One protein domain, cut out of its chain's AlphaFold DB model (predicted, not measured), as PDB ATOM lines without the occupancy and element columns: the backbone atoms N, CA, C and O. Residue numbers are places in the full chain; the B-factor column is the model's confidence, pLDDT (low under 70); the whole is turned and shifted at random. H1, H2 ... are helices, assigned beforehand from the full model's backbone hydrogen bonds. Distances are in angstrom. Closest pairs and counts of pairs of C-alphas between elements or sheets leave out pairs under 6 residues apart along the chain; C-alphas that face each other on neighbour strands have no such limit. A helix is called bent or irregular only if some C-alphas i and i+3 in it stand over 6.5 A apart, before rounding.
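This is residues 39 to 88 of the 88 residues of an uncharacterized protein of Methanosarcina barkeri 227 (UniProt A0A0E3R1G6). H2, the longest helix, is the middle of a flat row of three helices side by side, with H1 and H3 packed along its two sides, each running opposite to it. H3 is splayed, meeting H2 with residues 81 to 85 alone. The 50 printed residues hold H1, H2 and H3 in chain order and no named strand: all helix, compact, radius of gyration of the C-alphas 11.0 A, spans 29 by 24 by 11 A.

H2, residues 55 to 68, touches H1, residues 39 to 49, in a hairpin at a shallow tilt of 27 degrees, opposite ways; the closest C-alphas, Lys 39 and Leu 68, are 6.4 A apart. H2 also touches H3, residues 75 to 86, in a hairpin, opposite ways at a shallow tilt of 34.7 degrees, only just short of steep; the closest C-alphas, Pro 55 and Gln 85, are 6.5 A apart. H1 and H3 are apart. In H2 every O i to N i+4 pair is within hydrogen-bond range; in H1 5 of 7 are, in H3 7 of 8.

H2 is 20.1 A long, from C-alpha 55 at (39.901, -36.710, -13.699); H3, 17.1 A; H1, 15.4 A, from C-alpha 39 at (48.672, -58.438, -9.152). H1 is irregular, only just: C-alphas 41 and 44 are 6.6 A apart.

The C-alphas farthest apart, Glu 40 and Met 87, are 31.8 A apart. The printed part has no cut; the link H1 to H2 is tight, H2 to H3 short. Residues 85 to 88 have pLDDT under 70.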
ATOM      1  N   LYS A  39      49.273 -58.563  -7.811       92.00
ATOM      2  CA  LYS A  39      48.672 -58.438  -9.152       92.00
ATOM      3  C   LYS A  39      47.223 -58.924  -9.155       92.00
ATOM      4  O   LYS A  39      46.390 -58.376  -9.877       92.00
ATOM      5  N   GLU A  40      46.925 -59.920  -8.331       94.25
ATOM      6  CA  GLU A  40      45.595 -60.474  -8.120       94.25
ATOM      7  C   GLU A  40      44.638 -59.441  -7.507       94.25
ATOM      8  O   GLU A  40      43.476 -59.393  -7.903       94.25
ATOM      9  N   ASP A  41      45.127 -58.565  -6.622       94.00
ATOM     10  CA  ASP A  41      44.340 -57.459  -6.057       94.00
ATOM     11  C   ASP A  41      44.122 -56.323  -7.072       94.00
ATOM     12  O   ASP A  41      43.072 -55.679  -7.084       94.00
ATOM     13  N   LEU A  42      45.111 -56.064  -7.936       93.81
ATOM     14  CA  LEU A  42      45.095 -54.945  -8.887       93.81
ATOM     15  C   LEU A  42      44.272 -55.231 -10.155       93.81
ATOM     16  O   LEU A  42      43.620 -54.330 -10.685       93.81
ATOM     17  N   THR A  43      44.268 -56.473 -10.643       91.75
ATOM     18  CA  THR A  43      43.610 -56.852 -11.910       91.75
ATOM     19  C   THR A  43      42.093 -56.577 -11.922       91.75
ATOM     20  O   THR A  43      41.589 -56.026 -12.907       91.75
ATOM     21  N   PRO A  44      41.324 -56.886 -10.855       94.75
ATOM     22  CA  PRO A  44      39.901 -56.546 -10.798       94.75
ATOM     23  C   PRO A  44      39.647 -55.036 -10.878       94.75
ATOM     24  O   PRO A  44      38.670 -54.614 -11.497       94.75
ATOM     25  N   LEU A  45      40.537 -54.225 -10.296       92.81
ATOM     26  CA  LEU A  45      40.425 -52.766 -10.308       92.81
ATOM     27  C   LEU A  45      40.658 -52.208 -11.716       92.81
ATOM     28  O   LEU A  45      39.899 -51.354 -12.172       92.81
ATOM     29  N   GLU A  46      41.657 -52.718 -12.439       92.69
ATOM     30  CA  GLU A  46      41.884 -52.349 -13.842       92.69
ATOM     31  C   GLU A  46      40.635 -52.625 -14.692       92.69
ATOM     32  O   GLU A  46      40.168 -51.751 -15.433       92.69
ATOM     33  N   TYR A  47      40.037 -53.811 -14.530       91.25
ATOM     34  CA  TYR A  47      38.802 -54.172 -15.221       91.25
ATOM     35  C   TYR A  47      37.638 -53.240 -14.859       91.25
ATOM     36  O   TYR A  47      36.893 -52.817 -15.747       91.25
ATOM     37  N   GLU A  48      37.479 -52.903 -13.578       93.69
ATOM     38  CA  GLU A  48      36.405 -52.035 -13.097       93.69
ATOM     39  C   GLU A  48      36.492 -50.625 -13.698       93.69
ATOM     40  O   GLU A  48      35.480 -50.048 -14.114       93.69
ATOM     41  N   TYR A  49      37.695 -50.054 -13.748       93.00
ATOM     42  CA  TYR A  49      37.877 -48.675 -14.186       93.00
ATOM     43  C   TYR A  49      37.987 -48.528 -15.704       93.00
ATOM     44  O   TYR A  49      37.741 -47.426 -16.192       93.00
ATOM     45  N   ARG A  50      38.284 -49.589 -16.473       90.69
ATOM     46  CA  ARG A  50      38.595 -49.513 -17.920       90.69
ATOM     47  C   ARG A  50      37.644 -48.633 -18.742       90.69
ATOM     48  O   ARG A  50      38.101 -47.838 -19.557       90.69
ATOM     49  N   SER A  51      36.333 -48.745 -18.508       91.62
ATOM     50  CA  SER A  51      35.288 -48.061 -19.281       91.62
ATOM     51  C   SER A  51      34.780 -46.772 -18.632       91.62
ATOM     52  O   SER A  51      33.935 -46.096 -19.210       91.62
ATOM     53  N   LYS A  52      35.244 -46.444 -17.423       93.12
ATOM     54  CA  LYS A  52      34.881 -45.218 -16.701       93.12
ATOM     55  C   LYS A  52      35.858 -44.103 -17.091       93.12
ATOM     56  O   LYS A  52      37.011 -44.399 -17.378       93.12
ATOM     57  N   SER A  53      35.452 -42.842 -17.081       91.75
ATOM     58  CA  SER A  53      36.343 -41.701 -17.358       91.75
ATOM     59  C   SER A  53      36.080 -40.557 -16.388       91.75
ATOM     60  O   SER A  53      35.034 -40.519 -15.734       91.75
ATOM     61  N   GLY A  54      37.031 -39.634 -16.285       89.62
ATOM     62  CA  GLY A  54      36.945 -38.450 -15.436       89.62
ATOM     63  C   GLY A  54      38.220 -38.274 -14.615       89.62
ATOM     64  O   GLY A  54      38.871 -39.274 -14.316       89.62
ATOM     65  N   PRO A  55      38.552 -37.049 -14.173       87.94
ATOM     66  CA  PRO A  55      39.901 -36.710 -13.699       87.94
ATOM     67  C   PRO A  55      40.456 -37.667 -12.633       87.94
ATOM     68  O   PRO A  55      41.565 -38.182 -12.739       87.94
ATOM     69  N   VAL A  56      39.641 -37.996 -11.627       89.00
ATOM     70  CA  VAL A  56      40.043 -38.915 -10.548       89.00
ATOM     71  C   VAL A  56      40.106 -40.370 -11.025       89.00
ATOM     72  O   VAL A  56      40.937 -41.148 -10.569       89.00
ATOM     73  N   THR A  57      39.217 -40.773 -11.929       91.94
ATOM     74  CA  THR A  57      39.231 -42.124 -12.504       91.94
ATOM     75  C   THR A  57      40.453 -42.325 -13.391       91.94
ATOM     76  O   THR A  57      41.085 -43.374 -13.322       91.94
ATOM     77  N   ASP A  58      40.809 -41.321 -14.183       91.62
ATOM     78  CA  ASP A  58      41.958 -41.373 -15.078       91.62
ATOM     79  C   ASP A  58      43.266 -41.373 -14.272       91.62
ATOM     80  O   ASP A  58      44.134 -42.197 -14.542       91.62
ATOM     81  N   LEU A  59      43.341 -40.603 -13.177       92.19
ATOM     82  CA  LEU A  59      44.414 -40.723 -12.178       92.19
ATOM     83  C   LEU A  59      44.566 -42.157 -11.653       92.19
ATOM     84  O   LEU A  59      45.666 -42.704 -11.617       92.19
ATOM     85  N   ARG A  60      43.456 -42.783 -11.235       93.06
ATOM     86  CA  ARG A  60      43.471 -44.158 -10.708       93.06
ATOM     87  C   ARG A  60      43.984 -45.145 -11.746       93.06
ATOM     88  O   ARG A  60      44.752 -46.028 -11.389       93.06
ATOM     89  N   LYS A  61      43.585 -45.001 -13.011       94.12
ATOM     90  CA  LYS A  61      44.077 -45.853 -14.102       94.12
ATOM     91  C   LYS A  61      45.578 -45.703 -14.311       94.12
ATOM     92  O   LYS A  61      46.257 -46.714 -14.446       94.12
ATOM     93  N   ASP A  62      46.079 -44.470 -14.310       94.12
ATOM     94  CA  ASP A  62      47.506 -44.190 -14.489       94.12
ATOM     95  C   ASP A  62      48.333 -44.847 -13.368       94.12
ATOM     96  O   ASP A  62      49.306 -45.553 -13.642       94.12
ATOM     97  N   VAL A  63      47.883 -44.711 -12.114       95.06
ATOM     98  CA  VAL A  63      48.518 -45.351 -10.950       95.06
ATOM     99  C   VAL A  63      48.417 -46.880 -11.010       95.06
ATOM    100  O   VAL A  63      49.411 -47.568 -10.787       95.06
ATOM    101  N   LEU A  64      47.243 -47.438 -11.330       95.25
ATOM    102  CA  LEU A  64      47.046 -48.891 -11.440       95.25
ATOM    103  C   LEU A  64      47.961 -49.502 -12.498       95.25
ATOM    104  O   LEU A  64      48.609 -50.513 -12.233       95.25
ATOM    105  N   LYS A  65      48.048 -48.870 -13.672       94.88
ATOM    106  CA  LYS A  65      48.936 -49.307 -14.748       94.88
ATOM    107  C   LYS A  65      50.394 -49.309 -14.292       94.88
ATOM    108  O   LYS A  65      51.086 -50.303 -14.469       94.88
ATOM    109  N   TYR A  66      50.833 -48.231 -13.641       95.81
ATOM    110  CA  TYR A  66      52.194 -48.116 -13.119       95.81
ATOM    111  C   TYR A  66      52.557 -49.257 -12.155       95.81
ATOM    112  O   TYR A  66      53.641 -49.835 -12.270       95.81
ATOM    113  N   LEU A  67      51.640 -49.615 -11.251       96.50
ATOM    114  CA  LEU A  67      51.813 -50.721 -10.303       96.50
ATOM    115  C   LEU A  67      51.777 -52.099 -10.991       96.50
ATOM    116  O   LEU A  67      52.590 -52.966 -10.677       96.50
ATOM    117  N   LEU A  68      50.872 -52.309 -11.955       95.38
ATOM    118  CA  LEU A  68      50.767 -53.561 -12.721       95.38
ATOM    119  C   LEU A  68      52.021 -53.853 -13.560       95.38
ATOM    120  O   LEU A  68      52.416 -55.019 -13.686       95.38
ATOM    121  N   ASP A  69      52.683 -52.800 -14.047       95.38
ATOM    122  CA  ASP A  69      53.978 -52.861 -14.736       95.38
ATOM    123  C   ASP A  69      55.139 -53.263 -13.793       95.38
ATOM    124  O   ASP A  69      56.260 -53.497 -14.242       95.38
ATOM    125  N   GLY A  70      54.877 -53.407 -12.488       95.00
ATOM    126  CA  GLY A  70      55.840 -53.849 -11.477       95.00
ATOM    127  C   GLY A  70      56.644 -52.717 -10.838       95.00
ATOM    128  O   GLY A  70      57.580 -52.989 -10.082       95.00
ATOM    129  N   ASN A  71      56.293 -51.461 -11.124       96.69
ATOM    130  CA  ASN A  71      56.924 -50.312 -10.490       96.69
ATOM    131  C   ASN A  71      56.412 -50.121  -9.056       96.69
ATOM    132  O   ASN A  71      55.347 -50.608  -8.677       96.69
ATOM    133  N   LYS A  72      57.179 -49.373  -8.260       96.38
ATOM    134  CA  LYS A  72      56.808 -48.991  -6.898       96.38
ATOM    135  C   LYS A  72      56.750 -47.483  -6.779       96.38
ATOM    136  O   LYS A  72      57.623 -46.786  -7.282       96.38
ATOM    137  N   LEU A  73      55.725 -47.013  -6.089       96.75
ATOM    138  CA  LEU A  73      55.549 -45.618  -5.741       96.75
ATOM    139  C   LEU A  73      56.525 -45.219  -4.630       96.75
ATOM    140  O   LEU A  73      56.763 -45.964  -3.678       96.75
ATOM    141  N   ASP A  74      57.020 -44.003  -4.736       96.56
ATOM    142  CA  ASP A  74      57.614 -43.213  -3.667       96.56
ATOM    143  C   ASP A  74      56.860 -41.877  -3.575       96.56
ATOM    144  O   ASP A  74      55.932 -41.624  -4.348       96.56
ATOM    145  N   GLU A  75      57.220 -41.012  -2.625       94.75
ATOM    146  CA  GLU A  75      56.526 -39.725  -2.473       94.75
ATOM    147  C   GLU A  75      56.570 -38.880  -3.749       94.75
ATOM    148  O   GLU A  75      55.583 -38.236  -4.094       94.75
ATOM    149  N   LYS A  76      57.695 -38.914  -4.467       94.75
ATOM    150  CA  LYS A  76      57.905 -38.097  -5.658       94.75
ATOM    151  C   LYS A  76      57.010 -38.554  -6.808       94.75
ATOM    152  O   LYS A  76      56.266 -37.748  -7.354       94.75
ATOM    153  N   SER A  77      57.072 -39.833  -7.164       94.88
ATOM    154  CA  SER A  77      56.242 -40.419  -8.225       94.88
ATOM    155  C   SER A  77      54.753 -40.307  -7.899       94.88
ATOM    156  O   SER A  77      53.949 -40.025  -8.786       94.88
ATOM    157  N   PHE A  78      54.375 -40.448  -6.626       93.50
ATOM    158  CA  PHE A  78      52.997 -40.244  -6.186       93.50
ATOM    159  C   PHE A  78      52.521 -38.798  -6.400       93.50
ATOM    160  O   PHE A  78      51.446 -38.580  -6.962       93.50
ATOM    161  N   ASP A  79      53.328 -37.810  -6.010       92.88
ATOM    162  CA  ASP A  79      52.997 -36.394  -6.194       92.88
ATOM    163  C   ASP A  79      52.968 -36.010  -7.691       92.88
ATOM    164  O   ASP A  79      52.104 -35.241  -8.119       92.88
ATOM    165  N   GLU A  80      53.843 -36.594  -8.519       93.25
ATOM    166  CA  GLU A  80      53.841 -36.411  -9.980       93.25
ATOM    167  C   GLU A  80      52.518 -36.858 -10.623       93.25
ATOM    168  O   GLU A  80      51.982 -36.139 -11.473       93.25
ATOM    169  N   PHE A  81      51.940 -37.983 -10.188       91.94
ATOM    170  CA  PHE A  81      50.627 -38.430 -10.668       91.94
ATOM    171  C   PHE A  81      49.518 -37.418 -10.347       91.94
ATOM    172  O   PHE A  81      48.686 -37.114 -11.205       91.94
ATOM    173  N   ILE A  82      49.518 -36.856  -9.135       86.94
ATOM    174  CA  ILE A  82      48.519 -35.862  -8.706       86.94
ATOM    175  C   ILE A  82      48.655 -34.565  -9.517       86.94
ATOM    176  O   ILE A  82      47.659 -34.002  -9.986       86.94
ATOM    177  N   LEU A  83      49.889 -34.100  -9.724       83.69
ATOM    178  CA  LEU A  83      50.169 -32.876 -10.475       83.69
ATOM    179  C   LEU A  83      49.813 -33.016 -11.960       83.69
ATOM    180  O   LEU A  83      49.242 -32.091 -12.540       83.69
ATOM    181  N   ALA A  84      50.077 -34.176 -12.566       76.69
ATOM    182  CA  ALA A  84      49.773 -34.443 -13.973       76.69
ATOM    183  C   ALA A  84      48.274 -34.334 -14.311       76.69
ATOM    184  O   ALA A  84      47.923 -34.068 -15.460       76.69
ATOM    185  N   GLN A  85      47.393 -34.517 -13.326       68.19
ATOM    186  CA  GLN A  85      45.940 -34.396 -13.494       68.19
ATOM    187  C   GLN A  85      45.417 -32.980 -13.229       68.19
ATOM    188  O   GLN A  85      44.334 -32.641 -13.685       68.19
ATOM    189  N   SER A  86      46.192 -32.128 -12.548       61.81
ATOM    190  CA  SER A  86      45.840 -30.713 -12.336       61.81
ATOM    191  C   SER A  86      46.097 -29.833 -13.570       61.81
ATOM    192  O   SER A  86      45.687 -28.676 -13.593       61.81
ATOM    193  N   MET A  87      46.803 -30.361 -14.577       57.50
ATOM    194  CA  MET A  87      47.205 -29.642 -15.795       57.50
ATOM    195  C   MET A  87      46.453 -30.087 -17.064       57.50
ATOM    196  O   MET A  87      46.768 -29.590 -18.146       57.50
ATOM    197  N   LYS A  88      45.503 -31.023 -16.954       55.41
ATOM    198  CA  LYS A  88      44.649 -31.506 -18.054       55.41
ATOM    199  C   LYS A  88      43.252 -30.907 -17.947       55.41
ATOM    200  O   LYS A  88      42.680 -30.618 -19.019       55.41
TER     201      LYS A  88